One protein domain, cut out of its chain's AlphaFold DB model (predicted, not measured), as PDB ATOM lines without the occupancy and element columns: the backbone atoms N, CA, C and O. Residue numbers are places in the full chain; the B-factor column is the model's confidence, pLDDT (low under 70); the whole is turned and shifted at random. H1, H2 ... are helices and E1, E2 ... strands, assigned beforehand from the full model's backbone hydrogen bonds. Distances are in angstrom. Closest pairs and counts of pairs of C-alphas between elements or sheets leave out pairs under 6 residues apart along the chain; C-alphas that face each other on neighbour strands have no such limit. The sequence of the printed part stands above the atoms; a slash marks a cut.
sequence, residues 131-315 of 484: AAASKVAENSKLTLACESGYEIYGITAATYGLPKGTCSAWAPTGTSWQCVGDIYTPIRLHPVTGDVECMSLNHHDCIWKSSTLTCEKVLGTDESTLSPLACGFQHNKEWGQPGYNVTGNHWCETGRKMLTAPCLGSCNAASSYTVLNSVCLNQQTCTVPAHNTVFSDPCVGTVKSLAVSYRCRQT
ATOM      1  N   ALA A 131     -33.613   5.872  36.468       83.19
ATOM      2  CA  ALA A 131     -33.353   4.513  36.008       83.19
ATOM      3  C   ALA A 131     -32.101   3.946  36.668       83.19
ATOM      4  O   ALA A 131     -31.168   4.680  36.981       83.19
ATOM      5  N   ALA A 132     -32.087   2.634  36.845       86.56
ATOM      6  CA  ALA A 132     -30.979   1.884  37.403       86.56
ATOM      7  C   ALA A 132     -30.806   0.574  36.629       86.56
ATOM      8  O   ALA A 132     -31.711   0.107  35.934       86.56
ATOM      9  N   ALA A 133     -29.630  -0.029  36.745       89.50
ATOM     10  CA  ALA A 133     -29.355  -1.320  36.147       89.50
ATOM     11  C   ALA A 133     -28.518  -2.192  37.072       89.50
ATOM     12  O   ALA A 133     -27.731  -1.696  37.874       89.50
ATOM     13  N   SER A 134     -28.699  -3.503  36.955       89.81
ATOM     14  CA  SER A 134     -28.001  -4.482  37.779       89.81
ATOM     15  C   SER A 134     -27.741  -5.768  36.999       89.81
ATOM     16  O   SER A 134     -28.478  -6.113  36.071       89.81
ATOM     17  N   LYS A 135     -26.664  -6.471  37.357       91.56
ATOM     18  CA  LYS A 135     -26.232  -7.722  36.728       91.56
ATOM     19  C   LYS A 135     -25.639  -8.654  37.777       91.56
ATOM     20  O   LYS A 135     -24.791  -8.237  38.560       91.56
ATOM     21  N   VAL A 136     -26.036  -9.923  37.745       93.12
ATOM     22  CA  VAL A 136     -25.490 -10.984  38.606       93.12
ATOM     23  C   VAL A 136     -25.219 -12.258  37.807       93.12
ATOM     24  O   VAL A 136     -25.838 -12.501  36.771       93.12
ATOM     25  N   ALA A 137     -24.287 -13.082  38.284       93.56
ATOM     26  CA  ALA A 137     -24.001 -14.388  37.696       93.56
ATOM     27  C   ALA A 137     -25.120 -15.409  37.985       93.56
ATOM     28  O   ALA A 137     -25.903 -15.246  38.925       93.56
ATOM     29  N   GLU A 138     -25.183 -16.480  37.194       92.06
ATOM     30  CA  GLU A 138     -26.025 -17.647  37.480       92.06
ATOM     31  C   GLU A 138     -25.767 -18.193  38.898       92.06
ATOM     32  O   GLU A 138     -24.652 -18.128  39.419       92.06
ATOM     33  N   ASN A 139     -26.822 -18.698  39.539       92.75
ATOM     34  CA  ASN A 139     -26.850 -19.157  40.935       92.75
ATOM     35  C   ASN A 139     -26.640 -18.072  42.008       92.75
ATOM     36  O   ASN A 139     -26.553 -18.386  43.195       92.75
ATOM     37  N   SER A 140     -26.589 -16.798  41.619       94.50
ATOM     38  CA  SER A 140     -26.583 -15.667  42.556       94.50
ATOM     39  C   SER A 140     -27.995 -15.114  42.778       94.50
ATOM     40  O   SER A 140     -28.933 -15.413  42.037       94.50
ATOM     41  N   LYS A 141     -28.161 -14.266  43.798       94.19
ATOM     42  CA  LYS A 141     -29.407 -13.525  44.039       94.19
ATOM     43  C   LYS A 141     -29.281 -12.104  43.494       94.19
ATOM     44  O   LYS A 141     -28.447 -11.338  43.969       94.19
ATOM     45  N   LEU A 142     -30.115 -11.753  42.521       93.50
ATOM     46  CA  LEU A 142     -30.250 -10.381  42.041       93.50
ATOM     47  C   LEU A 142     -31.070  -9.590  43.053       93.50
ATOM     48  O   LEU A 142     -32.202  -9.968  43.329       93.50
ATOM     49  N   THR A 143     -30.521  -8.497  43.581       94.25
ATOM     50  CA  THR A 143     -31.270  -7.565  44.431       94.25
ATOM     51  C   THR A 143     -31.420  -6.241  43.702       94.25
ATOM     52  O   THR A 143     -30.426  -5.599  43.368       94.25
ATOM     53  N   LEU A 144     -32.664  -5.861  43.430       93.44
ATOM     54  CA  LEU A 144     -33.029  -4.540  42.936       93.44
ATOM     55  C   LEU A 144     -33.405  -3.697  44.134       93.44
ATOM     56  O   LEU A 144     -34.218  -4.125  44.948       93.44
ATOM     57  N   ALA A 145     -32.820  -2.514  44.237       91.75
ATOM     58  CA  ALA A 145     -33.145  -1.559  45.278       91.75
ATOM     59  C   ALA A 145     -33.323  -0.180  44.647       91.75
ATOM     60  O   ALA A 145     -32.509   0.247  43.821       91.75
ATOM     61  N   CYS A 146     -34.409   0.482  45.023       88.00
ATOM     62  CA  CYS A 146     -34.589   1.913  44.864       88.00
ATOM     63  C   CYS A 146     -34.216   2.615  46.176       88.00
ATOM     64  O   CYS A 146     -34.206   2.008  47.248       88.00
ATOM     65  N   GLU A 147     -33.899   3.903  46.090       82.88
ATOM     66  CA  GLU A 147     -33.567   4.727  47.250       82.88
ATOM     67  C   GLU A 147     -34.765   4.906  48.204       82.88
ATOM     68  O   GLU A 147     -35.910   4.548  47.902       82.88
ATOM     69  N   SER A 148     -34.507   5.457  49.394       75.19
ATOM     70  CA  SER A 148     -35.562   5.759  50.367       75.19
ATOM     71  C   SER A 148     -36.644   6.650  49.753       75.19
ATOM     72  O   SER A 148     -36.334   7.670  49.145       75.19
ATOM     73  N   GLY A 149     -37.916   6.263  49.889       69.50
ATOM     74  CA  GLY A 149     -39.041   7.000  49.305       69.50
ATOM     75  C   GLY A 149     -39.321   6.696  47.831       69.50
ATOM     76  O   GLY A 149     -40.257   7.274  47.278       69.50
ATOM     77  N   TYR A 150     -38.584   5.775  47.205       81.94
ATOM     78  CA  TYR A 150     -38.819   5.321  45.834       81.94
ATOM     79  C   TYR A 150     -39.261   3.852  45.779       81.94
ATOM     80  O   TYR A 150     -38.855   3.027  46.593       81.94
ATOM     81  N   GLU A 151     -40.068   3.520  44.775       86.69
ATOM     82  CA  GLU A 151     -40.480   2.155  44.438       86.69
ATOM     83  C   GLU A 151     -40.109   1.818  42.993       86.69
ATOM     84  O   GLU A 151     -40.048   2.698  42.128       86.69
ATOM     85  N   ILE A 152     -39.881   0.533  42.721       87.50
ATOM     86  CA  ILE A 152     -39.682   0.019  41.368       87.50
ATOM     87  C   ILE A 152     -41.003   0.172  40.613       87.50
ATOM     88  O   ILE A 152     -41.985  -0.509  40.900       87.50
ATOM     89  N   TYR A 153     -41.019   1.069  39.636       83.00
ATOM     90  CA  TYR A 153     -42.216   1.422  38.875       83.00
ATOM     91  C   TYR A 153     -42.302   0.706  37.524       83.00
ATOM     92  O   TYR A 153     -43.390   0.537  36.981       83.00
ATOM     93  N   GLY A 154     -41.164   0.272  36.979       83.19
ATOM     94  CA  GLY A 154     -41.111  -0.363  35.667       83.19
ATOM     95  C   GLY A 154     -39.836  -1.165  35.459       83.19
ATOM     96  O   GLY A 154     -38.759  -0.758  35.899       83.19
ATOM     97  N   ILE A 155     -39.945  -2.288  34.753       86.31
ATOM     98  CA  ILE A 155     -38.793  -2.999  34.190       86.31
ATOM     99  C   ILE A 155     -38.655  -2.553  32.733       86.31
ATOM    100  O   ILE A 155     -39.620  -2.578  31.977       86.31
ATOM    101  N   THR A 156     -37.469  -2.116  32.322       84.94
ATOM    102  CA  THR A 156     -37.234  -1.643  30.949       84.94
ATOM    103  C   THR A 156     -36.711  -2.765  30.068       84.94
ATOM    104  O   THR A 156     -37.262  -3.021  29.001       84.94
ATOM    105  N   ALA A 157     -35.683  -3.472  30.538       88.06
ATOM    106  CA  ALA A 157     -35.131  -4.643  29.871       88.06
ATOM    107  C   ALA A 157     -34.713  -5.681  30.904       88.06
ATOM    108  O   ALA A 157     -34.247  -5.330  31.986       88.06
ATOM    109  N   ALA A 158     -34.828  -6.951  30.547       90.00
ATOM    110  CA  ALA A 158     -34.400  -8.057  31.381       90.00
ATOM    111  C   ALA A 158     -33.896  -9.192  30.500       90.00
ATOM    112  O   ALA A 158     -34.519  -9.519  29.489       90.00
ATOM    113  N   THR A 159     -32.796  -9.811  30.906       92.19
ATOM    114  CA  THR A 159     -32.256 -10.980  30.227       92.19
ATOM    115  C   THR A 159     -31.600 -11.928  31.214       92.19
ATOM    116  O   THR A 159     -30.740 -11.539  32.003       92.19
ATOM    117  N   TYR A 160     -32.021 -13.185  31.164       93.19
ATOM    118  CA  TYR A 160     -31.298 -14.311  31.724       93.19
ATOM    119  C   TYR A 160     -30.636 -15.067  30.576       93.19
ATOM    120  O   TYR A 160     -31.328 -15.558  29.682       93.19
ATOM    121  N   GLY A 161     -29.306 -15.110  30.562       92.12
ATOM    122  CA  GLY A 161     -28.546 -15.667  29.447       92.12
ATOM    123  C   GLY A 161     -27.181 -15.008  29.276       92.12
ATOM    124  O   GLY A 161     -26.440 -14.832  30.247       92.12
ATOM    125  N   LEU A 162     -26.860 -14.624  28.042       89.50
ATOM    126  CA  LEU A 162     -25.604 -13.969  27.670       89.50
ATOM    127  C   LEU A 162     -25.862 -12.526  27.200       89.50
ATOM    128  O   LEU A 162     -25.996 -12.306  26.000       89.50
ATOM    129  N   PRO A 163     -25.939 -11.524  28.095       85.06
ATOM    130  CA  PRO A 163     -26.111 -10.124  27.701       85.06
ATOM    131  C   PRO A 163     -24.906  -9.611  26.891       85.06
ATOM    132  O   PRO A 163     -23.762  -9.921  27.223       85.06
ATOM    133  N   LYS A 164     -25.144  -8.765  25.874       79.69
ATOM    134  CA  LYS A 164     -24.105  -8.240  24.949       79.69
ATOM    135  C   LYS A 164     -23.055  -7.311  25.583       79.69
ATOM    136  O   LYS A 164     -22.066  -6.996  24.932       79.69
ATOM    137  N   GLY A 165     -23.242  -6.870  26.826       67.38
ATOM    138  CA  GLY A 165     -22.297  -5.998  27.535       67.38
ATOM    139  C   GLY A 165     -22.815  -5.626  28.922       67.38
ATOM    140  O   GLY A 165     -22.609  -6.366  29.891       67.38
ATOM    141  N   THR A 166     -23.559  -4.525  29.004       66.19
ATOM    142  CA  THR A 166     -24.264  -4.064  30.209       66.19
ATOM    143  C   THR A 166     -25.641  -3.552  29.815       66.19
ATOM    144  O   THR A 166     -25.762  -2.736  28.907       66.19
ATOM    145  N   CYS A 167     -26.690  -4.030  30.487       78.00
ATOM    146  CA  CYS A 167     -28.012  -3.425  30.368       78.00
ATOM    147  C   CYS A 167     -27.906  -2.017  30.955       78.00
ATOM    148  O   CYS A 167     -27.734  -1.884  32.157       78.00
ATOM    149  N   SER A 168     -27.891  -0.981  30.120       79.19
ATOM    150  CA  SER A 168     -27.751   0.397  30.599       79.19
ATOM    151  C   SER A 168     -29.003   0.837  31.353       79.19
ATOM    152  O   SER A 168     -30.115   0.418  31.029       79.19
ATOM    153  N   ALA A 169     -28.840   1.707  32.346       77.94
ATOM    154  CA  ALA A 169     -29.961   2.411  32.955       77.94
ATOM    155  C   ALA A 169     -30.503   3.438  31.944       77.94
ATOM    156  O   ALA A 169     -29.851   4.444  31.670       77.94
ATOM    157  N   TRP A 170     -31.663   3.174  31.337       72.31
ATOM    158  CA  TRP A 170     -32.256   4.106  30.370       72.31
ATOM    159  C   TRP A 170     -32.969   5.241  31.096       72.31
ATOM    160  O   TRP A 170     -34.036   5.042  31.676       72.31
ATOM    161  N   ALA A 171     -32.365   6.430  31.063       66.50
ATOM    162  CA  ALA A 171     -32.898   7.618  31.714       66.50
ATOM    163  C   ALA A 171     -34.330   7.945  31.237       66.50
ATOM    164  O   ALA A 171     -34.623   7.777  30.051       66.50
ATOM    165  N   PRO A 172     -35.194   8.484  32.122       59.50
ATOM    166  CA  PRO A 172     -36.556   8.865  31.773       59.50
ATOM    167  C   PRO A 172     -36.693   9.753  30.550       59.50
ATOM    168  O   PRO A 172     -37.616   9.588  29.782       59.50
ATOM    169  N   THR A 173     -35.774  10.673  30.317       57.03
ATOM    170  CA  THR A 173     -35.879  11.637  29.217       57.03
ATOM    171  C   THR A 173     -35.025  11.264  28.003       57.03
ATOM    172  O   THR A 173     -34.983  12.010  27.032       57.03
ATOM    173  N   GLY A 174     -34.332  10.119  28.036       57.75
ATOM    174  CA  GLY A 174     -33.322   9.736  27.041       57.75
ATOM    175  C   GLY A 174     -33.837   8.926  25.846       57.75
ATOM    176  O   GLY A 174     -33.036   8.312  25.144       57.75
ATOM    177  N   THR A 175     -35.150   8.849  25.632       74.00
ATOM    178  CA  THR A 175     -35.764   7.936  24.657       74.00
ATOM    179  C   THR A 175     -36.145   8.675  23.376       74.00
ATOM    180  O   THR A 175     -37.095   9.454  23.365       74.00
ATOM    181  N   SER A 176     -35.420   8.427  22.281       84.94
ATOM    182  CA  SER A 176     -35.724   8.996  20.961       84.94
ATOM    183  C   SER A 176     -36.679   8.113  20.155       84.94
ATOM    184  O   SER A 176     -36.697   6.894  20.321       84.94
ATOM    185  N   TRP A 177     -37.464   8.732  19.268       90.69
ATOM    186  CA  TRP A 177     -38.263   8.024  18.266       90.69
ATOM    187  C   TRP A 177     -37.367   7.267  17.294       90.69
ATOM    188  O   TRP A 177     -36.412   7.832  16.757       90.69
ATOM    189  N   GLN A 178     -37.685   5.999  17.054       91.38
ATOM    190  CA  GLN A 178     -36.916   5.136  16.167       91.38
ATOM    191  C   GLN A 178     -37.843   4.236  15.356       91.38
ATOM    192  O   GLN A 178     -38.878   3.772  15.831       91.38
ATOM    193  N   CYS A 179     -37.442   3.961  14.121       91.81
ATOM    194  CA  CYS A 179     -38.072   2.962  13.272       91.81
ATOM    195  C   CYS A 179     -37.203   1.710  13.312       91.81
ATOM    196  O   CYS A 179     -36.069   1.732  12.837       91.81
ATOM    197  N   VAL A 180     -37.699   0.636  13.927       87.69
ATOM    198  CA  VAL A 180     -36.898  -0.567  14.187       87.69
ATOM    199  C   VAL A 180     -37.627  -1.835  13.753       87.69
ATOM    200  O   VAL A 180     -38.803  -2.033  14.053       87.69
ATOM    201  N   GLY A 181     -36.894  -2.719  13.072       80.81
ATOM    202  CA  GLY A 181     -37.407  -4.005  12.593       80.81
ATOM    203  C   GLY A 181     -38.614  -3.871  11.656       80.81
ATOM    204  O   GLY A 181     -38.732  -2.899  10.911       80.81
ATOM    205  N   ASP A 182     -39.519  -4.850  11.731       84.62
ATOM    206  CA  ASP A 182     -40.770  -4.911  10.955       84.62
ATOM    207  C   ASP A 182     -41.944  -4.179  11.635       84.62
ATOM    208  O   ASP A 182     -43.114  -4.407  11.327       84.62
ATOM    209  N   ILE A 183     -41.646  -3.288  12.583       87.31
ATOM    210  CA  ILE A 183     -42.630  -2.402  13.202       87.31
ATOM    211  C   ILE A 183     -42.599  -1.118  12.382       87.31
ATOM    212  O   ILE A 183     -41.856  -0.187  12.679       87.31
ATOM    213  N   TYR A 184     -43.362  -1.081  11.288       91.00
ATOM    214  CA  TYR A 184     -43.399   0.050  10.352       91.00
ATOM    215  C   TYR A 184     -44.097   1.300  10.926       91.00
ATOM    216  O   TYR A 184     -44.738   2.049  10.196       91.00
ATOM    217  N   THR A 185     -43.999   1.539  12.228       93.50
ATOM    218  CA  THR A 185     -44.427   2.761  12.906       93.50
ATOM    219  C   THR A 185     -43.293   3.227  13.818       93.50
ATOM    220  O   THR A 185     -42.604   2.378  14.392       93.50
ATOM    221  N   PRO A 186     -43.045   4.541  13.954       94.62
ATOM    222  CA  PRO A 186     -42.035   5.014  14.884       94.62
ATOM    223  C   PRO A 186     -42.424   4.626  16.306       94.62
ATOM    224  O   PRO A 186     -43.538   4.912  16.753       94.62
ATOM    225  N   ILE A 187     -41.495   4.001  17.018       93.75
ATOM    226  CA  ILE A 187     -41.668   3.609  18.411       93.75
ATOM    227  C   ILE A 187     -40.544   4.171  19.274       93.75
ATOM    228  O   ILE A 187     -39.443   4.449  18.792       93.75
ATOM    229  N   ARG A 188     -40.814   4.317  20.566       90.81
ATOM    230  CA  ARG A 188     -39.798   4.580  21.589       90.81
ATOM    231  C   ARG A 188     -40.212   3.953  22.912       90.81
ATOM    232  O   ARG A 188     -41.303   3.403  23.034       90.81
ATOM    233  N   LEU A 189     -39.326   4.001  23.899       86.56
ATOM    234  CA  LEU A 189     -39.704   3.702  25.275       86.56
ATOM    235  C   LEU A 189     -40.342   4.955  25.874       86.56
ATOM    236  O   LEU A 189     -39.799   6.043  25.738       86.56
ATOM    237  N   HIS A 190     -41.478   4.803  26.536       82.38
ATOM    238  CA  HIS A 190     -42.201   5.884  27.169       82.38
ATOM    239  C   HIS A 190     -41.315   6.486  28.266       82.38
ATOM    240  O   HIS A 190     -40.858   5.762  29.164       82.38
ATOM    241  N   PRO A 191     -41.127   7.813  28.275       70.75
ATOM    242  CA  PRO A 191     -40.162   8.471  29.141       70.75
ATOM    243  C   PRO A 191     -40.452   8.277  30.634       70.75
ATOM    244  O   PRO A 191     -39.551   8.192  31.452       70.75
ATOM    245  N   VAL A 192     -41.713   8.090  31.016       64.94
ATOM    246  CA  VAL A 192     -42.145   7.827  32.407       64.94
ATOM    247  C   VAL A 192     -42.303   6.331  32.744       64.94
ATOM    248  O   VAL A 192     -41.729   5.850  33.714       64.94
ATOM    249  N   THR A 193     -43.051   5.548  31.961       69.25
ATOM    250  CA  THR A 193     -43.335   4.138  32.304       69.25
ATOM    251  C   THR A 193     -42.264   3.158  31.823       69.25
ATOM    252  O   THR A 193     -42.055   2.119  32.440       69.25
ATOM    253  N   GLY A 194     -41.528   3.482  30.753       74.69
ATOM    254  CA  GLY A 194     -40.639   2.530  30.079       74.69
ATOM    255  C   GLY A 194     -41.391   1.486  29.246       74.69
ATOM    256  O   GLY A 194     -40.798   0.484  28.839       74.69
ATOM    257  N   ASP A 195     -42.686   1.699  29.006       83.94
ATOM    258  CA  ASP A 195     -43.460   0.926  28.042       83.94
ATOM    259  C   ASP A 195     -43.156   1.342  26.619       83.94
ATOM    260  O   ASP A 195     -42.808   2.482  26.368       83.94
ATOM    261  N   VAL A 196     -43.265   0.423  25.670       90.06
ATOM    262  CA  VAL A 196     -43.167   0.792  24.261       90.06
ATOM    263  C   VAL A 196     -44.344   1.692  23.936       90.06
ATOM    264  O   VAL A 196     -45.482   1.345  24.231       90.06
ATOM    265  N   GLU A 197     -44.078   2.834  23.328       92.31
ATOM    266  CA  GLU A 197     -45.111   3.695  22.781       92.31
ATOM    267  C   GLU A 197     -44.905   3.871  21.287       92.31
ATOM    268  O   GLU A 197     -43.770   3.928  20.805       92.31
ATOM    269  N   CYS A 198     -46.014   3.921  20.560       93.69
ATOM    270  CA  CYS A 198     -46.014   4.236  19.144       93.69
ATOM    271  C   CYS A 198     -46.370   5.702  18.930       93.69
ATOM    272  O   CYS A 198     -47.123   6.313  19.696       93.69
ATOM    273  N   MET A 199     -45.845   6.262  17.847       93.31
ATOM    274  CA  MET A 199     -46.200   7.604  17.424       93.31
ATOM    275  C   MET A 199     -47.666   7.610  16.991       93.31
ATOM    276  O   MET A 199     -48.060   6.846  16.110       93.31
ATOM    277  N   SER A 200     -48.469   8.465  17.618       93.00
ATOM    278  CA  SER A 200     -49.904   8.608  17.371       93.00
ATOM    279  C   SER A 200     -50.299  10.085  17.471       93.00
ATOM    280  O   SER A 200     -49.560  10.896  18.031       93.00
ATOM    281  N   LEU A 201     -51.438  10.443  16.878       90.31
ATOM    282  CA  LEU A 201     -52.013  11.795  16.915       90.31
ATOM    283  C   LEU A 201     -53.267  11.877  17.792       90.31
ATOM    284  O   LEU A 201     -53.758  12.969  18.056       90.31
ATOM    285  N   ASN A 202     -53.810  10.737  18.220       86.44
ATOM    286  CA  ASN A 202     -55.121  10.655  18.863       86.44
ATOM    287  C   ASN A 202     -55.144   9.729  20.084       86.44
ATOM    288  O   ASN A 202     -56.229   9.395  20.548       86.44
ATOM    289  N   HIS A 203     -53.980   9.314  20.596       85.25
ATOM    290  CA  HIS A 203     -53.868   8.405  21.738       85.25
ATOM    291  C   HIS A 203     -54.469   7.005  21.507       85.25
ATOM    292  O   HIS A 203     -54.688   6.272  22.465       85.25
ATOM    293  N   HIS A 204     -54.741   6.621  20.254       87.06
ATOM    294  CA  HIS A 204     -55.444   5.375  19.921       87.06
ATOM    295  C   HIS A 204     -54.822   4.648  18.722       87.06
ATOM    296  O   HIS A 204     -54.547   3.450  18.787       87.06
ATOM    297  N   ASP A 205     -54.548   5.372  17.634       91.38
ATOM    298  CA  ASP A 205     -54.075   4.800  16.375       91.38
ATOM    299  C   ASP A 205     -52.610   5.155  16.130       91.38
ATOM    300  O   ASP A 205     -52.245   6.328  16.000       91.38
ATOM    301  N   CYS A 206     -51.757   4.135  16.038       93.31
ATOM    302  CA  CYS A 206     -50.360   4.318  15.658       93.31
ATOM    303  C   CYS A 206     -50.240   4.740  14.184       93.31
ATOM    304  O   CYS A 206     -50.967   4.256  13.310       93.31
ATOM    305  N   ILE A 207     -49.263   5.591  13.878       93.44
ATOM    306  CA  ILE A 207     -48.968   6.027  12.512       93.44
ATOM    307  C   ILE A 207     -48.173   4.928  11.796       93.44
ATOM    308  O   ILE A 207     -46.939   4.936  11.784       93.44
ATOM    309  N   TRP A 208     -48.877   3.979  11.190       93.50
ATOM    310  CA  TRP A 208     -48.271   2.920  10.384       93.50
ATOM    311  C   TRP A 208     -47.850   3.419   8.998       93.50
ATOM    312  O   TRP A 208     -48.528   4.231   8.363       93.50
ATOM    313  N   LYS A 209     -46.714   2.916   8.523       94.44
ATOM    314  CA  LYS A 209     -46.122   3.175   7.209       94.44
ATOM    315  C   LYS A 209     -45.926   1.865   6.449       94.44
ATOM    316  O   LYS A 209     -46.092   0.782   6.998       94.44
ATOM    317  N   SER A 210     -45.600   1.966   5.164       90.38
ATOM    318  CA  SER A 210     -45.448   0.802   4.283       90.38
ATOM    319  C   SER A 210     -44.053   0.176   4.328       90.38
ATOM    320  O   SER A 210     -43.865  -0.926   3.822       90.38
ATOM    321  N   SER A 211     -43.062   0.877   4.882       90.88
ATOM    322  CA  SER A 211     -41.675   0.414   4.964       90.88
ATOM    323  C   SER A 211     -40.875   1.188   6.010       90.88
ATOM    324  O   SER A 211     -41.246   2.298   6.399       90.88
ATOM    325  N   THR A 212     -39.717   0.660   6.403       89.31
ATOM    326  CA  THR A 212     -38.782   1.346   7.311       89.31
ATOM    327  C   THR A 212     -38.346   2.710   6.762       89.31
ATOM    328  O   THR A 212     -38.392   3.693   7.491       89.31
ATOM    329  N   LEU A 213     -38.069   2.829   5.455       90.00
ATOM    330  CA  LEU A 213     -37.726   4.121   4.834       90.00
ATOM    331  C   LEU A 213     -38.858   5.154   4.924       90.00
ATOM    332  O   LEU A 213     -38.609   6.351   5.040       90.00
ATOM    333  N   THR A 214     -40.115   4.722   4.808       93.38
ATOM    334  CA  THR A 214     -41.260   5.642   4.924       93.38
ATOM    335  C   THR A 214     -41.586   5.974   6.380       93.38
ATOM    336  O   THR A 214     -42.126   7.050   6.638       93.38
ATOM    337  N   CYS A 215     -41.204   5.105   7.317       93.06
ATOM    338  CA  CYS A 215     -41.193   5.370   8.753       93.06
ATOM    339  C   CYS A 215     -40.130   6.412   9.127       93.06
ATOM    340  O   CYS A 215     -40.438   7.384   9.810       93.06
ATOM    341  N   GLU A 216     -38.904   6.294   8.622       92.44
ATOM    342  CA  GLU A 216     -37.831   7.244   8.944       92.44
ATOM    343  C   GLU A 216     -38.157   8.678   8.513       92.44
ATOM    344  O   GLU A 216     -37.792   9.630   9.194       92.44
ATOM    345  N   LYS A 217     -38.933   8.846   7.436       92.31
ATOM    346  CA  LYS A 217     -39.386  10.165   6.960       92.31
ATOM    347  C   LYS A 217     -40.283  10.924   7.941       92.31
ATOM    348  O   LYS A 217     -40.465  12.121   7.750       92.31
ATOM    349  N   VAL A 218     -40.871  10.257   8.938       90.44
ATOM    350  CA  VAL A 218     -41.682  10.923   9.975       90.44
ATOM    351  C   VAL A 218     -40.918  11.152  11.285       90.44
ATOM    352  O   VAL A 218     -41.443  11.812  12.185       90.44
ATOM    353  N   LEU A 219     -39.675  10.665  11.389       87.62
ATOM    354  CA  LEU A 219     -38.778  10.982  12.499       87.62
ATOM    355  C   LEU A 219     -38.390  12.465  12.391       87.62
ATOM    356  O   LEU A 219     -37.737  12.874  11.435       87.62
ATOM    357  N   GLY A 220     -38.846  13.280  13.344       82.06
ATOM    358  CA  GLY A 220     -38.735  14.745  13.292       82.06
ATOM    359  C   GLY A 220     -40.075  15.481  13.210       82.06
ATOM    360  O   GLY A 220     -40.088  16.706  13.123       82.06
ATOM    361  N   THR A 221     -41.196  14.755  13.261       85.12
ATOM    362  CA  THR A 221     -42.505  15.356  13.556       85.12
ATOM    363  C   THR A 221     -42.436  16.096  14.895       85.12
ATOM    364  O   THR A 221     -41.853  15.580  15.847       85.12
ATOM    365  N   ASP A 222     -43.010  17.298  14.959       81.88
ATOM    366  CA  ASP A 222     -43.031  18.108  16.178       81.88
ATOM    367  C   ASP A 222     -43.740  17.354  17.315       81.88
ATOM    368  O   ASP A 222     -44.929  17.037  17.211       81.88
ATOM    369  N   GLU A 223     -43.008  17.081  18.402       81.75
ATOM    370  CA  GLU A 223     -43.514  16.326  19.550       81.75
ATOM    371  C   GLU A 223     -44.731  16.989  20.205       81.75
ATOM    372  O   GLU A 223     -45.556  16.281  20.778       81.75
ATOM    373  N   SER A 224     -44.898  18.311  20.064       79.56
ATOM    374  CA  SER A 224     -46.050  19.037  20.621       79.56
ATOM    375  C   SER A 224     -47.390  18.656  19.973       79.56
ATOM    376  O   SER A 224     -48.447  18.846  20.575       79.56
ATOM    377  N   THR A 225     -47.352  18.106  18.756       83.44
ATOM    378  CA  THR A 225     -48.540  17.694  17.989       83.44
ATOM    379  C   THR A 225     -48.903  16.224  18.183       83.44
ATOM    380  O   THR A 225     -49.954  15.774  17.725       83.44
ATOM    381  N   LEU A 226     -48.024  15.463  18.837       86.56
ATOM    382  CA  LEU A 226     -48.183  14.031  19.011       86.56
ATOM    383  C   LEU A 226     -49.002  13.733  20.268       86.56
ATOM    384  O   LEU A 226     -48.806  14.329  21.324       86.56
ATOM    385  N   SER A 227     -49.862  12.727  20.163       89.12
ATOM    386  CA  SER A 227     -50.510  12.079  21.299       89.12
ATOM    387  C   SER A 227     -50.233  10.576  21.213       89.12
ATOM    388  O   SER A 227     -51.047   9.842  20.645       89.12
ATOM    389  N   PRO A 228     -49.045  10.120  21.670       90.69
ATOM    390  CA  PRO A 228     -48.607   8.728  21.572       90.69
ATOM    391  C   PRO A 228     -49.529   7.751  22.301       90.69
ATOM    392  O   PRO A 228     -50.156   8.114  23.296       90.69
ATOM    393  N   LEU A 229     -49.552   6.498  21.841       90.31
ATOM    394  CA  LEU A 229     -50.195   5.386  22.545       90.31
ATOM    395  C   LEU A 229     -49.116   4.493  23.167       90.31
ATOM    396  O   LEU A 229     -48.325   3.885  22.438       90.31
ATOM    397  N   ALA A 230     -49.114   4.370  24.496       90.44
ATOM    398  CA  ALA A 230     -48.238   3.446  25.207       90.44
ATOM    399  C   ALA A 230     -48.872   2.060  25.387       90.44
ATOM    400  O   ALA A 230     -50.056   1.902  25.687       90.44
ATOM    401  N   CYS A 231     -48.048   1.029  25.267       89.38
ATOM    402  CA  CYS A 231     -48.374  -0.329  25.671       89.38
ATOM    403  C   CYS A 231     -48.612  -0.421  27.191       89.38
ATOM    404  O   CYS A 231     -48.327   0.502  27.952       89.38
ATOM    405  N   GLY A 232     -49.142  -1.550  27.661       84.88
ATOM    406  CA  GLY A 232     -49.504  -1.727  29.064       84.88
ATOM    407  C   GLY A 232     -50.878  -1.132  29.366       84.88
ATOM    408  O   GLY A 232     -51.874  -1.549  28.781       84.88
ATOM    409  N   PHE A 233     -50.954  -0.187  30.301       80.62
ATOM    410  CA  PHE A 233     -52.237   0.331  30.790       80.62
ATOM    411  C   PHE A 233     -53.054   1.060  29.711       80.62
ATOM    412  O   PHE A 233     -54.244   0.784  29.571       80.62
ATOM    413  N   GLN A 234     -52.426   1.957  28.943       81.69
ATOM    414  CA  GLN A 234     -53.123   2.746  27.917       81.69
ATOM    415  C   GLN A 234     -53.637   1.845  26.791       81.69
ATOM    416  O   GLN A 234     -54.831   1.824  26.516       81.69
ATOM    417  N   HIS A 235     -52.778   0.991  26.231       86.94
ATOM    418  CA  HIS A 235     -53.194  -0.005  25.244       86.94
ATOM    419  C   HIS A 235     -54.307  -0.931  25.761       86.94
ATOM    420  O   HIS A 235     -55.215  -1.272  25.009       86.94
ATOM    421  N   ASN A 236     -54.293  -1.306  27.045       84.19
ATOM    422  CA  ASN A 236     -55.372  -2.100  27.638       84.19
ATOM    423  C   ASN A 236     -56.698  -1.343  27.727       84.19
ATOM    424  O   ASN A 236     -57.754  -1.943  27.543       84.19
ATOM    425  N   LYS A 237     -56.647  -0.043  28.012       85.06
ATOM    426  CA  LYS A 237     -57.833   0.811  28.069       85.06
ATOM    427  C   LYS A 237     -58.488   0.953  26.693       85.06
ATOM    428  O   LYS A 237     -59.704   0.829  26.607       85.06
ATOM    429  N   GLU A 238     -57.691   1.168  25.648       86.50
ATOM    430  CA  GLU A 238     -58.202   1.405  24.292       86.50
ATOM    431  C   GLU A 238     -58.558   0.098  23.554       86.50
ATOM    432  O   GLU A 238     -59.597   0.006  22.907       86.50
ATOM    433  N   TRP A 239     -57.745  -0.955  23.706       85.94
ATOM    434  CA  TRP A 239     -57.861  -2.200  22.925       85.94
ATOM    435  C   TRP A 239     -58.239  -3.442  23.747       85.94
ATOM    436  O   TRP A 239     -58.261  -4.552  23.213       85.94
ATOM    437  N   GLY A 240     -58.502  -3.303  25.049       85.44
ATOM    438  CA  GLY A 240     -58.907  -4.411  25.929       85.44
ATOM    439  C   GLY A 240     -57.802  -5.424  26.264       85.44
ATOM    440  O   GLY A 240     -58.088  -6.464  26.854       85.44
ATOM    441  N   GLN A 241     -56.552  -5.149  25.880       84.94
ATOM    442  CA  GLN A 241     -55.374  -5.958  26.215       84.94
ATOM    443  C   GLN A 241     -54.123  -5.080  26.354       84.94
ATOM    444  O   GLN A 241     -53.993  -4.106  25.618       84.94
ATOM    445  N   PRO A 242     -53.143  -5.411  27.211       82.75
ATOM    446  CA  PRO A 242     -51.963  -4.567  27.427       82.75
ATOM    447  C   PRO A 242     -50.929  -4.620  26.292       82.75
ATOM    448  O   PRO A 242     -49.935  -3.898  26.329       82.75
ATOM    449  N   GLY A 243     -51.098  -5.517  25.321       84.75
ATOM    450  CA  GLY A 243     -50.152  -5.727  24.224       84.75
ATOM    451  C   GLY A 243     -48.872  -6.487  24.609       84.75
ATOM    452  O   GLY A 243     -48.164  -6.961  23.722       84.75
ATOM    453  N   TYR A 244     -48.580  -6.657  25.902       82.00
ATOM    454  CA  TYR A 244     -47.528  -7.551  26.400       82.00
ATOM    455  C   TYR A 244     -48.070  -8.943  26.701       82.00
ATOM    456  O   TYR A 244     -49.222  -9.084  27.109       82.00
ATOM    457  N   ASN A 245     -47.214  -9.960  26.555       73.50
ATOM    458  CA  ASN A 245     -47.556 -11.363  26.819       73.50
ATOM    459  C   ASN A 245     -48.704 -11.908  25.938       73.50
ATOM    460  O   ASN A 245     -49.395 -12.851  26.313       73.50
ATOM    461  N   VAL A 246     -48.907 -11.305  24.762       71.25
ATOM    462  CA  VAL A 246     -49.867 -11.769  23.756       71.25
ATOM    463  C   VAL A 246     -49.159 -12.762  22.833       71.25
ATOM    464  O   VAL A 246     -48.093 -12.469  22.287       71.25
ATOM    465  N   THR A 247     -49.737 -13.950  22.652       63.34
ATOM    466  CA  THR A 247     -49.270 -14.927  21.658       63.34
ATOM    467  C   THR A 247     -49.387 -14.345  20.251       63.34
ATOM    468  O   THR A 247     -50.481 -13.993  19.822       63.34
ATOM    469  N   GLY A 248     -48.264 -14.277  19.529       64.50
ATOM    470  CA  GLY A 248     -48.200 -13.783  18.149       64.50
ATOM    471  C   GLY A 248     -47.613 -12.376  18.033       64.50
ATOM    472  O   GLY A 248     -48.365 -11.423  17.887       64.50
ATOM    473  N   ASN A 249     -46.275 -12.272  18.099       75.81
ATOM    474  CA  ASN A 249     -45.411 -11.139  17.702       75.81
ATOM    475  C   ASN A 249     -46.013  -9.722  17.789       75.81
ATOM    476  O   ASN A 249     -45.772  -8.886  16.916       75.81
ATOM    477  N   HIS A 250     -46.767  -9.432  18.849       89.06
ATOM    478  CA  HIS A 250     -47.402  -8.135  19.018       89.06
ATOM    479  C   HIS A 250     -46.336  -7.033  19.057       89.06
ATOM    480  O   HIS A 250     -45.261  -7.213  19.639       89.06
ATOM    481  N   TRP A 251     -46.618  -5.886  18.439       89.94
ATOM    482  CA  TRP A 251     -45.630  -4.821  18.251       89.94
ATOM    483  C   TRP A 251     -45.081  -4.272  19.578       89.94
ATOM    484  O   TRP A 251     -43.927  -3.865  19.616       89.94
ATOM    485  N   CYS A 252     -45.840  -4.342  20.678       89.94
ATOM    486  CA  CYS A 252     -45.340  -4.000  22.015       89.94
ATOM    487  C   CYS A 252     -44.182  -4.911  22.458       89.94
ATOM    488  O   CYS A 252     -43.156  -4.441  22.942       89.94
ATOM    489  N   GLU A 253     -44.323  -6.227  22.283       86.81
ATOM    490  CA  GLU A 253     -43.301  -7.201  22.684       86.81
ATOM    491  C   GLU A 253     -42.090  -7.137  21.745       86.81
ATOM    492  O   GLU A 253     -40.937  -7.090  22.186       86.81
ATOM    493  N   THR A 254     -42.353  -7.077  20.439       88.25
ATOM    494  CA  THR A 254     -41.315  -6.950  19.411       88.25
ATOM    495  C   THR A 254     -40.558  -5.628  19.572       88.25
ATOM    496  O   THR A 254     -39.328  -5.607  19.558       88.25
ATOM    497  N   GLY A 255     -41.278  -4.533  19.814       89.50
ATOM    498  CA  GLY A 255     -40.722  -3.197  19.971       89.50
ATOM    499  C   GLY A 255     -39.834  -3.096  21.198       89.50
ATOM    500  O   GLY A 255     -38.731  -2.564  21.108       89.50
ATOM    501  N   ARG A 256     -40.240  -3.707  22.319       87.25
ATOM    502  CA  ARG A 256     -39.433  -3.709  23.544       87.25
ATOM    503  C   ARG A 256     -38.113  -4.433  23.316       87.25
ATOM    504  O   ARG A 256     -37.066  -3.914  23.698       87.25
ATOM    505  N   LYS A 257     -38.137  -5.596  22.659       85.69
ATOM    506  CA  LYS A 257     -36.919  -6.355  22.328       85.69
ATOM    507  C   LYS A 257     -35.976  -5.568  21.423       85.69
ATOM    508  O   LYS A 257     -34.771  -5.586  21.655       85.69
ATOM    509  N   MET A 258     -36.513  -4.862  20.428       86.50
ATOM    510  CA  MET A 258     -35.708  -4.062  19.503       86.50
ATOM    511  C   MET A 258     -35.117  -2.817  20.179       86.50
ATOM    512  O   MET A 258     -33.917  -2.577  20.069       86.50
ATOM    513  N   LEU A 259     -35.914  -2.074  20.951       86.88
ATOM    514  CA  LEU A 259     -35.467  -0.869  21.664       86.88
ATOM    515  C   LEU A 259     -34.463  -1.182  22.786       86.88
ATOM    516  O   LEU A 259     -33.641  -0.341  23.146       86.88
ATOM    517  N   THR A 260     -34.492  -2.405  23.319       84.69
ATOM    518  CA  THR A 260     -33.575  -2.873  24.373       84.69
ATOM    519  C   THR A 260     -32.517  -3.854  23.864       84.69
ATOM    520  O   THR A 260     -31.795  -4.464  24.658       84.69
ATOM    521  N   ALA A 261     -32.359  -3.966  22.540       81.38
ATOM    522  CA  ALA A 261     -31.408  -4.865  21.891       81.38
ATOM    523  C   ALA A 261     -29.950  -4.765  22.394       81.38
ATOM    524  O   ALA A 261     -29.268  -5.792  22.363       81.38
ATOM    525  N   PRO A 262     -29.442  -3.612  22.888       81.12
ATOM    526  CA  PRO A 262     -28.119  -3.553  23.518       81.12
ATOM    527  C   PRO A 262     -27.979  -4.397  24.799       81.12
ATOM    528  O   PRO A 262     -26.878  -4.830  25.128       81.12
ATOM    529  N   CYS A 263     -29.073  -4.661  25.520       84.56
ATOM    530  CA  CYS A 263     -29.084  -5.524  26.707       84.56
ATOM    531  C   CYS A 263     -29.211  -7.009  26.330       84.56
ATOM    532  O   CYS A 263     -28.581  -7.859  26.958       84.56
ATOM    533  N   LEU A 264     -29.971  -7.326  25.276       86.38
ATOM    534  CA  LEU A 264     -30.263  -8.701  24.861       86.38
ATOM    535  C   LEU A 264     -29.128  -9.309  24.020       86.38
ATOM    536  O   LEU A 264     -28.689  -8.721  23.030       86.38
ATOM    537  N   GLY A 265     -28.685 -10.520  24.364       84.38
ATOM    538  CA  GLY A 265     -27.764 -11.292  23.524       84.38
ATOM    539  C   GLY A 265     -28.381 -12.510  22.858       84.38
ATOM    540  O   GLY A 265     -29.593 -12.704  22.878       84.38
ATOM    541  N   SER A 266     -27.522 -13.308  22.219       86.62
ATOM    542  CA  SER A 266     -27.918 -14.492  21.442       86.62
ATOM    543  C   SER A 266     -28.579 -15.575  22.295       86.62
ATOM    544  O   SER A 266     -29.380 -16.348  21.781       86.62
ATOM    545  N   CYS A 267     -28.276 -15.604  23.594       90.31
ATOM    546  CA  CYS A 267     -28.963 -16.419  24.584       90.31
ATOM    547  C   CYS A 267     -29.762 -15.511  25.523       90.31
ATOM    548  O   CYS A 267     -29.175 -14.727  26.270       90.31
ATOM    549  N   ASN A 268     -31.091 -15.625  25.482       90.06
ATOM    550  CA  ASN A 268     -32.011 -14.848  26.307       90.06
ATOM    551  C   ASN A 268     -33.287 -15.650  26.600       90.06
ATOM    552  O   ASN A 268     -33.999 -16.034  25.670       90.06
ATOM    553  N   ALA A 269     -33.619 -15.845  27.874       90.00
ATOM    554  CA  ALA A 269     -34.898 -16.437  28.249       90.00
ATOM    555  C   ALA A 269     -36.060 -15.474  27.963       90.00
ATOM    556  O   ALA A 269     -36.084 -14.345  28.460       90.00
ATOM    557  N   ALA A 270     -37.067 -15.936  27.217       83.88
ATOM    558  CA  ALA A 270     -38.250 -15.141  26.875       83.88
ATOM    559  C   ALA A 270     -39.065 -14.700  28.109       83.88
ATOM    560  O   ALA A 270     -39.720 -13.663  28.077       83.88
ATOM    561  N   SER A 271     -38.987 -15.455  29.209       86.25
ATOM    562  CA  SER A 271     -39.661 -15.174  30.483       86.25
ATOM    563  C   SER A 271     -38.946 -14.132  31.355       86.25
ATOM    564  O   SER A 271     -39.518 -13.683  32.345       86.25
ATOM    565  N   SER A 272     -37.718 -13.715  31.011       89.56
ATOM    566  CA  SER A 272     -36.895 -12.825  31.855       89.56
ATOM    567  C   SER A 272     -37.637 -11.557  32.274       89.56
ATOM    568  O   SER A 272     -37.645 -11.188  33.448       89.56
ATOM    569  N   TYR A 273     -38.292 -10.908  31.307       86.06
ATOM    570  CA  TYR A 273     -39.068  -9.697  31.539       86.06
ATOM    571  C   TYR A 273     -40.314  -9.968  32.382       86.06
ATOM    572  O   TYR A 273     -40.523  -9.299  33.389       86.06
ATOM    573  N   THR A 274     -41.134 -10.950  32.001       83.50
ATOM    574  CA  THR A 274     -42.423 -11.207  32.659       83.50
ATOM    575  C   THR A 274     -42.248 -11.647  34.112       83.50
ATOM    576  O   THR A 274     -43.014 -11.220  34.979       83.50
ATOM    577  N   VAL A 275     -41.202 -12.422  34.407       89.31
ATOM    578  CA  VAL A 275     -40.847 -12.815  35.774       89.31
ATOM    579  C   VAL A 275     -40.429 -11.600  36.603       89.31
ATOM    580  O   VAL A 275     -41.021 -11.352  37.647       89.31
ATOM    581  N   LEU A 276     -39.468 -10.787  36.149       89.94
ATOM    582  CA  LEU A 276     -39.036  -9.618  36.933       89.94
ATOM    583  C   LEU A 276     -40.143  -8.568  37.075       89.94
ATOM    584  O   LEU A 276     -40.294  -7.976  38.140       89.94
ATOM    585  N   ASN A 277     -40.943  -8.366  36.030       85.56
ATOM    586  CA  ASN A 277     -42.049  -7.421  36.053       85.56
ATOM    587  C   ASN A 277     -43.158  -7.862  37.023       85.56
ATOM    588  O   ASN A 277     -43.733  -7.037  37.717       85.56
ATOM    589  N   SER A 278     -43.459  -9.156  37.119       84.50
ATOM    590  CA  SER A 278     -44.466  -9.636  38.078       84.50
ATOM    591  C   SER A 278     -43.959  -9.661  39.521       84.50
ATOM    592  O   SER A 278     -44.736  -9.415  40.439       84.50
ATOM    593  N   VAL A 279     -42.668  -9.936  39.729       88.94
ATOM    594  CA  VAL A 279     -42.102 -10.118  41.072       88.94
ATOM    595  C   VAL A 279     -41.642  -8.804  41.706       88.94
ATOM    596  O   VAL A 279     -41.772  -8.665  42.917       88.94
ATOM    597  N   CYS A 280     -41.115  -7.849  40.931       90.00
ATOM    598  CA  CYS A 280     -40.433  -6.672  41.487       90.00
ATOM    599  C   CYS A 280     -41.205  -5.351  41.417       90.00
ATOM    600  O   CYS A 280     -40.787  -4.391  42.061       90.00
ATOM    601  N   LEU A 281     -42.291  -5.258  40.646       86.38
ATOM    602  CA  LEU A 281     -43.057  -4.013  40.556       86.38
ATOM    603  C   LEU A 281     -43.659  -3.603  41.910       86.38
ATOM    604  O   LEU A 281     -44.080  -4.446  42.703       86.38
ATOM    605  N   ASN A 282     -43.733  -2.289  42.138       82.88
ATOM    606  CA  ASN A 282     -44.260  -1.627  43.339       82.88
ATOM    607  C   ASN A 282     -43.554  -2.019  44.649       82.88
ATOM    608  O   ASN A 282     -44.120  -1.903  45.734       82.88
ATOM    609  N   GLN A 283     -42.310  -2.493  44.563       86.81
ATOM    610  CA  GLN A 283     -41.467  -2.766  45.723       86.81
ATOM    611  C   GLN A 283     -40.297  -1.790  45.745       86.81
ATOM    612  O   GLN A 283     -39.718  -1.481  44.710       86.81
ATOM    613  N   GLN A 284     -39.912  -1.317  46.927       87.75
ATOM    614  CA  GLN A 284     -38.677  -0.545  47.086       87.75
ATOM    615  C   GLN A 284     -37.438  -1.429  46.909       87.75
ATOM    616  O   GLN A 284     -36.413  -0.991  46.392       87.75
ATOM    617  N   THR A 285     -37.516  -2.681  47.354       93.06
ATOM    618  CA  THR A 285     -36.443  -3.664  47.224       93.06
ATOM    619  C   THR A 285     -37.040  -5.003  46.819       93.06
ATOM    620  O   THR A 285     -38.019  -5.436  47.419       93.06
ATOM    621  N   CYS A 286     -36.450  -5.650  45.818       94.69
ATOM    622  CA  CYS A 286     -36.872  -6.940  45.284       94.69
ATOM    623  C   CYS A 286     -35.661  -7.865  45.149       94.69
ATOM    624  O   CYS A 286     -34.623  -7.445  44.638       94.69
ATOM    625  N   THR A 287     -35.789  -9.132  45.544       95.50
ATOM    626  CA  THR A 287     -34.720 -10.129  45.388       95.50
ATOM    627  C   THR A 287     -35.201 -11.315  44.562       95.50
ATOM    628  O   THR A 287     -36.170 -11.974  44.929       95.50
ATOM    629  N   VAL A 288     -34.489 -11.627  43.475       94.62
ATOM    630  CA  VAL A 288     -34.829 -12.719  42.552       94.62
ATOM    631  C   VAL A 288     -33.628 -13.652  42.350       94.62
ATOM    632  O   VAL A 288     -32.532 -13.187  42.031       94.62
ATOM    633  N   PRO A 289     -33.789 -14.974  42.540       94.44
ATOM    634  CA  PRO A 289     -32.704 -15.933  42.361       94.44
ATOM    635  C   PRO A 289     -32.454 -16.218  40.864       94.44
ATOM    636  O   PRO A 289     -33.373 -16.550  40.118       94.44
ATOM    637  N   ALA A 290     -31.198 -16.102  40.413       93.69
ATOM    638  CA  ALA A 290     -30.790 -16.249  39.011       93.69
ATOM    639  C   ALA A 290     -30.559 -17.724  38.614       93.69
ATOM    640  O   ALA A 290     -29.427 -18.135  38.342       93.69
ATOM    641  N   HIS A 291     -31.630 -18.526  38.595       93.75
ATOM    642  CA  HIS A 291     -31.578 -19.968  38.308       93.75
ATOM    643  C   HIS A 291     -32.469 -20.392  37.132       93.75
ATOM    644  O   HIS A 291     -33.524 -19.805  36.877       93.75
ATOM    645  N   ASN A 292     -32.096 -21.511  36.505       91.69
ATOM    646  CA  ASN A 292     -32.849 -22.157  35.423       91.69
ATOM    647  C   ASN A 292     -34.269 -22.569  35.840       91.69
ATOM    648  O   ASN A 292     -35.167 -22.590  35.012       91.69
ATOM    649  N   THR A 293     -34.515 -22.853  37.122       90.69
ATOM    650  CA  THR A 293     -35.864 -23.178  37.622       90.69
ATOM    651  C   THR A 293     -36.821 -21.986  37.598       90.69
ATOM    652  O   THR A 293     -38.031 -22.183  37.590       90.69
ATOM    653  N   VAL A 294     -36.291 -20.758  37.580       91.25
ATOM    654  CA  VAL A 294     -37.074 -19.514  37.577       91.25
ATOM    655  C   VAL A 294     -37.279 -19.007  36.152       91.25
ATOM    656  O   VAL A 294     -38.388 -18.646  35.771       91.25
ATOM    657  N   PHE A 295     -36.211 -18.994  35.355       91.38
ATOM    658  CA  PHE A 295     -36.211 -18.383  34.023       91.38
ATOM    659  C   PHE A 295     -36.253 -19.398  32.875       91.38
ATOM    660  O   PHE A 295     -36.342 -18.995  31.719       91.38
ATOM    661  N   SER A 296     -36.255 -20.703  33.167       90.56
ATOM    662  CA  SER A 296     -35.899 -21.770  32.212       90.56
ATOM    663  C   SER A 296     -34.440 -21.670  31.747       90.56
ATOM    664  O   SER A 296     -33.760 -20.681  32.020       90.56
ATOM    665  N   ASP A 297     -33.935 -22.707  31.072       91.88
ATOM    666  CA  ASP A 297     -32.587 -22.683  30.492       91.88
ATOM    667  C   ASP A 297     -32.638 -22.307  28.996       91.88
ATOM    668  O   ASP A 297     -33.023 -23.138  28.172       91.88
ATOM    669  N   PRO A 298     -32.279 -21.064  28.624       91.56
ATOM    670  CA  PRO A 298     -32.258 -20.620  27.230       91.56
ATOM    671  C   PRO A 298     -31.042 -21.106  26.431       91.56
ATOM    672  O   PRO A 298     -31.065 -21.030  25.203       91.56
ATOM    673  N   CYS A 299     -29.969 -21.562  27.084       92.06
ATOM    674  CA  CYS A 299     -28.774 -22.073  26.412       92.06
ATOM    675  C   CYS A 299     -28.061 -23.114  27.283       92.06
ATOM    676  O   CYS A 299     -27.164 -22.805  28.074       92.06
ATOM    677  N   VAL A 300     -28.457 -24.373  27.092       92.62
ATOM    678  CA  VAL A 300     -27.934 -25.524  27.836       92.62
ATOM    679  C   VAL A 300     -26.418 -25.642  27.662       92.62
ATOM    680  O   VAL A 300     -25.889 -25.509  26.560       92.62
ATOM    681  N   GLY A 301     -25.713 -25.889  28.769       89.38
ATOM    682  CA  GLY A 301     -24.252 -26.035  28.791       89.38
ATOM    683  C   GLY A 301     -23.478 -24.714  28.802       89.38
ATOM    684  O   GLY A 301     -22.251 -24.730  28.786       89.38
ATOM    685  N   THR A 302     -24.173 -23.575  28.861       91.44
ATOM    686  CA  THR A 302     -23.559 -22.246  28.950       91.44
ATOM    687  C   THR A 302     -23.823 -21.622  30.319       91.44
ATOM    688  O   THR A 302     -24.953 -21.663  30.812       91.44
ATOM    689  N   VAL A 303     -22.788 -21.018  30.916       89.88
ATOM    690  CA  VAL A 303     -22.922 -20.231  32.152       89.88
ATOM    691  C   VAL A 303     -23.610 -18.911  31.830       89.88
ATOM    692  O   VAL A 303     -23.139 -18.143  30.987       89.88
ATOM    693  N   LYS A 304     -24.724 -18.647  32.505       93.25
ATOM    694  CA  LYS A 304     -25.579 -17.492  32.234       93.25
ATOM    695  C   LYS A 304     -25.370 -16.383  33.262       93.25
ATOM    696  O   LYS A 304     -24.686 -16.522  34.277       93.25
ATOM    697  N   SER A 305     -25.981 -15.241  32.994       92.38
ATOM    698  CA  SER A 305     -26.102 -14.131  33.934       92.38
ATOM    699  C   SER A 305     -27.495 -13.526  33.828       92.38
ATOM    700  O   SER A 305     -28.107 -13.559  32.759       92.38
ATOM    701  N   LEU A 306     -27.994 -12.997  34.942       93.12
ATOM    702  CA  LEU A 306     -29.231 -12.232  34.984       93.12
ATOM    703  C   LEU A 306     -28.875 -10.749  34.982       93.12
ATOM    704  O   LEU A 306     -28.216 -10.273  35.906       93.12
ATOM    705  N   ALA A 307     -29.299 -10.030  33.950       92.19
ATOM    706  CA  ALA A 307     -29.112  -8.593  33.826       92.19
ATOM    707  C   ALA A 307     -30.459  -7.899  33.624       92.19
ATOM    708  O   ALA A 307     -31.324  -8.386  32.892       92.19
ATOM    709  N   VAL A 308     -30.637  -6.758  34.282       91.44
ATOM    710  CA  VAL A 308     -31.879  -5.989  34.248       91.44
ATOM    711  C   VAL A 308     -31.591  -4.497  34.224       91.44
ATOM    712  O   VAL A 308     -30.645  -4.017  34.848       91.44
ATOM    713  N   SER A 309     -32.447  -3.771  33.522       89.25
ATOM    714  CA  SER A 309     -32.599  -2.328  33.624       89.25
ATOM    715  C   SER A 309     -34.011  -2.031  34.105       89.25
ATOM    716  O   SER A 309     -34.979  -2.584  33.572       89.25
ATOM    717  N   TYR A 310     -34.125  -1.209  35.137       88.38
ATOM    718  CA  TYR A 310     -35.371  -0.929  35.838       88.38
ATOM    719  C   TYR A 310     -35.463   0.543  36.221       88.38
ATOM    720  O   TYR A 310     -34.504   1.309  36.112       88.38
ATOM    721  N   ARG A 311     -36.657   0.947  36.642       85.06
ATOM    722  CA  ARG A 311     -37.004   2.341  36.884       85.06
ATOM    723  C   ARG A 311     -37.578   2.492  38.274       85.06
ATOM    724  O   ARG A 311     -38.417   1.694  38.691       85.06
ATOM    725  N   CYS A 312     -37.141   3.536  38.952       85.12
ATOM    726  CA  CYS A 312     -37.603   3.919  40.268       85.12
ATOM    727  C   CYS A 312     -38.440   5.189  40.145       85.12
ATOM    728  O   CYS A 312     -38.049   6.126  39.448       85.12
ATOM    729  N   ARG A 313     -39.576   5.236  40.835       83.38
ATOM    730  CA  ARG A 313     -40.423   6.429  40.961       83.38
ATOM    731  C   ARG A 313     -40.595   6.768  42.427       83.38
ATOM    732  O   ARG A 313     -40.658   5.864  43.253       83.38
ATOM    733  N   GLN A 314     -40.699   8.054  42.742       76.00
ATOM    734  CA  GLN A 314     -41.091   8.479  44.077       76.00
ATOM    735  C   GLN A 314     -42.436   7.861  44.444       76.00
ATOM    736  O   GLN A 314     -43.433   8.015  43.734       76.00
ATOM    737  N   THR A 315     -42.471   7.170  45.576       64.38
ATOM    738  CA  THR A 315     -43.736   6.836  46.214       64.38
ATOM    739  C   THR A 315     -44.414   8.156  46.558       64.38
ATOM    740  O   THR A 315     -43.833   9.010  47.228       64.38
TER     741      THR A 315
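Overview. This is residues 131 to 315 of the 484 residues of an uncharacterized protein of Aphanomyces astaci (UniProt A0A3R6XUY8). A twisted three-stranded sheet, E1, E7 and E3, has a second, two-stranded sheet, E2 and E6, and helix H4 over one face, with the short H5 by the start of H4; together these make one lobe. A second lobe is made mostly of long links round the short hairpin E4 and E5 with H3 over it, while H1 and H2 lie farther out. The printed part has 185 residues with five named helices and seven named strands, in the order E1 E2 E3 E4 E5 H1 H2 H3 H4 E6 H5 E7; the sheets, of order E1 - E7 - E3, E2 - E6 and E4 - E5, are each antiparallel. The class is mixed, helices and strands, but under half of the printed residues are in named elements. The whole is compact, with a radius of gyration of the C-alphas of 16.6 A and spans of 47 by 40 by 30 A.

Along the chain. In the largest sheet, E1 is residues 131 to 137, 21.2 A long, and begins at C-alpha 131, (-33.353, 4.513, 36.008). E7, residues 305 to 314, is 29.0 A long and ends at C-alpha 314, (-41.091, 8.479, 44.077). E3, residues 150 to 161, is 28.5 A from first to last C-alpha and bends by 66 degrees at residue 154. E2 is residues 141 to 145, 12.6 A, and E6 residues 285 to 289, 13.7 A. H4, residues 272 to 280, measures 12.0 A, and H5, residues 292 to 295, 5.2 A. E4 is residues 187 to 189, 7.1 A, and E5 residues 196 to 198, 6.8 A. H3, residues 251 to 259, is 11.4 A long and begins at C-alpha 251, (-45.630, -4.821, 18.251). H1 is residues 212 to 216, 6.2 A, and H2 residues 233 to 239, 10.0 A.

Arrangement. E7 is the inner strand of the largest sheet. It is antiparallel to E1 at 155 degrees, with N 134 and O 308 within hydrogen-bond range at 2.9 A, and to E3 at 164 degrees, with N 159 and O 307 at 2.9 A. E2 and E6 are antiparallel at 165 degrees, with N 144 and O 286 at 2.8 A. The closest C-alphas of E1 and E2, those of Val 136 and Leu 142, are 5.9 A apart. H4 is on the largest sheet at a height of 7.4 A, over E7 and only just over E3, with 3 of its C-alphas there. It runs slantwise to the strands, at 42 degrees to E7 on the local plane. H4 and H5 only just touch, with 3 pairs of C-alphas within 8 A; the closest, those of Ser 272 and Phe 295, are 6.0 A apart. H3 only grazes this sheet, with its residues 256 to 259. The closest C-alphas of E5 and H3, those of Val 196 and Cys 252, are 5.7 A apart. E4 and E5 form a hairpin, with N 197 and O 188 at 2.8 A; residues 197 to 198 of E5 also pair antiparallel with residues 229 to 230. H1 and H2 touch no helix. Every O i to N i+4 pair is within hydrogen-bond range in H1, H2, H3 and H4; H5 is too short for such a pair.

Size, cuts and confidence. The two farthest C-alphas, those of Thr 225 and Gly 301, are 51.2 A apart. The printed part has no cut. The links E3 to E4, E5 to H1, H1 to H2, H2 to H3 and H3 to H4 are long, the first with 25 residues. The mean pLDDT of the printed part is 86.1; 12 residues are under 70, among them residues 171 to 174.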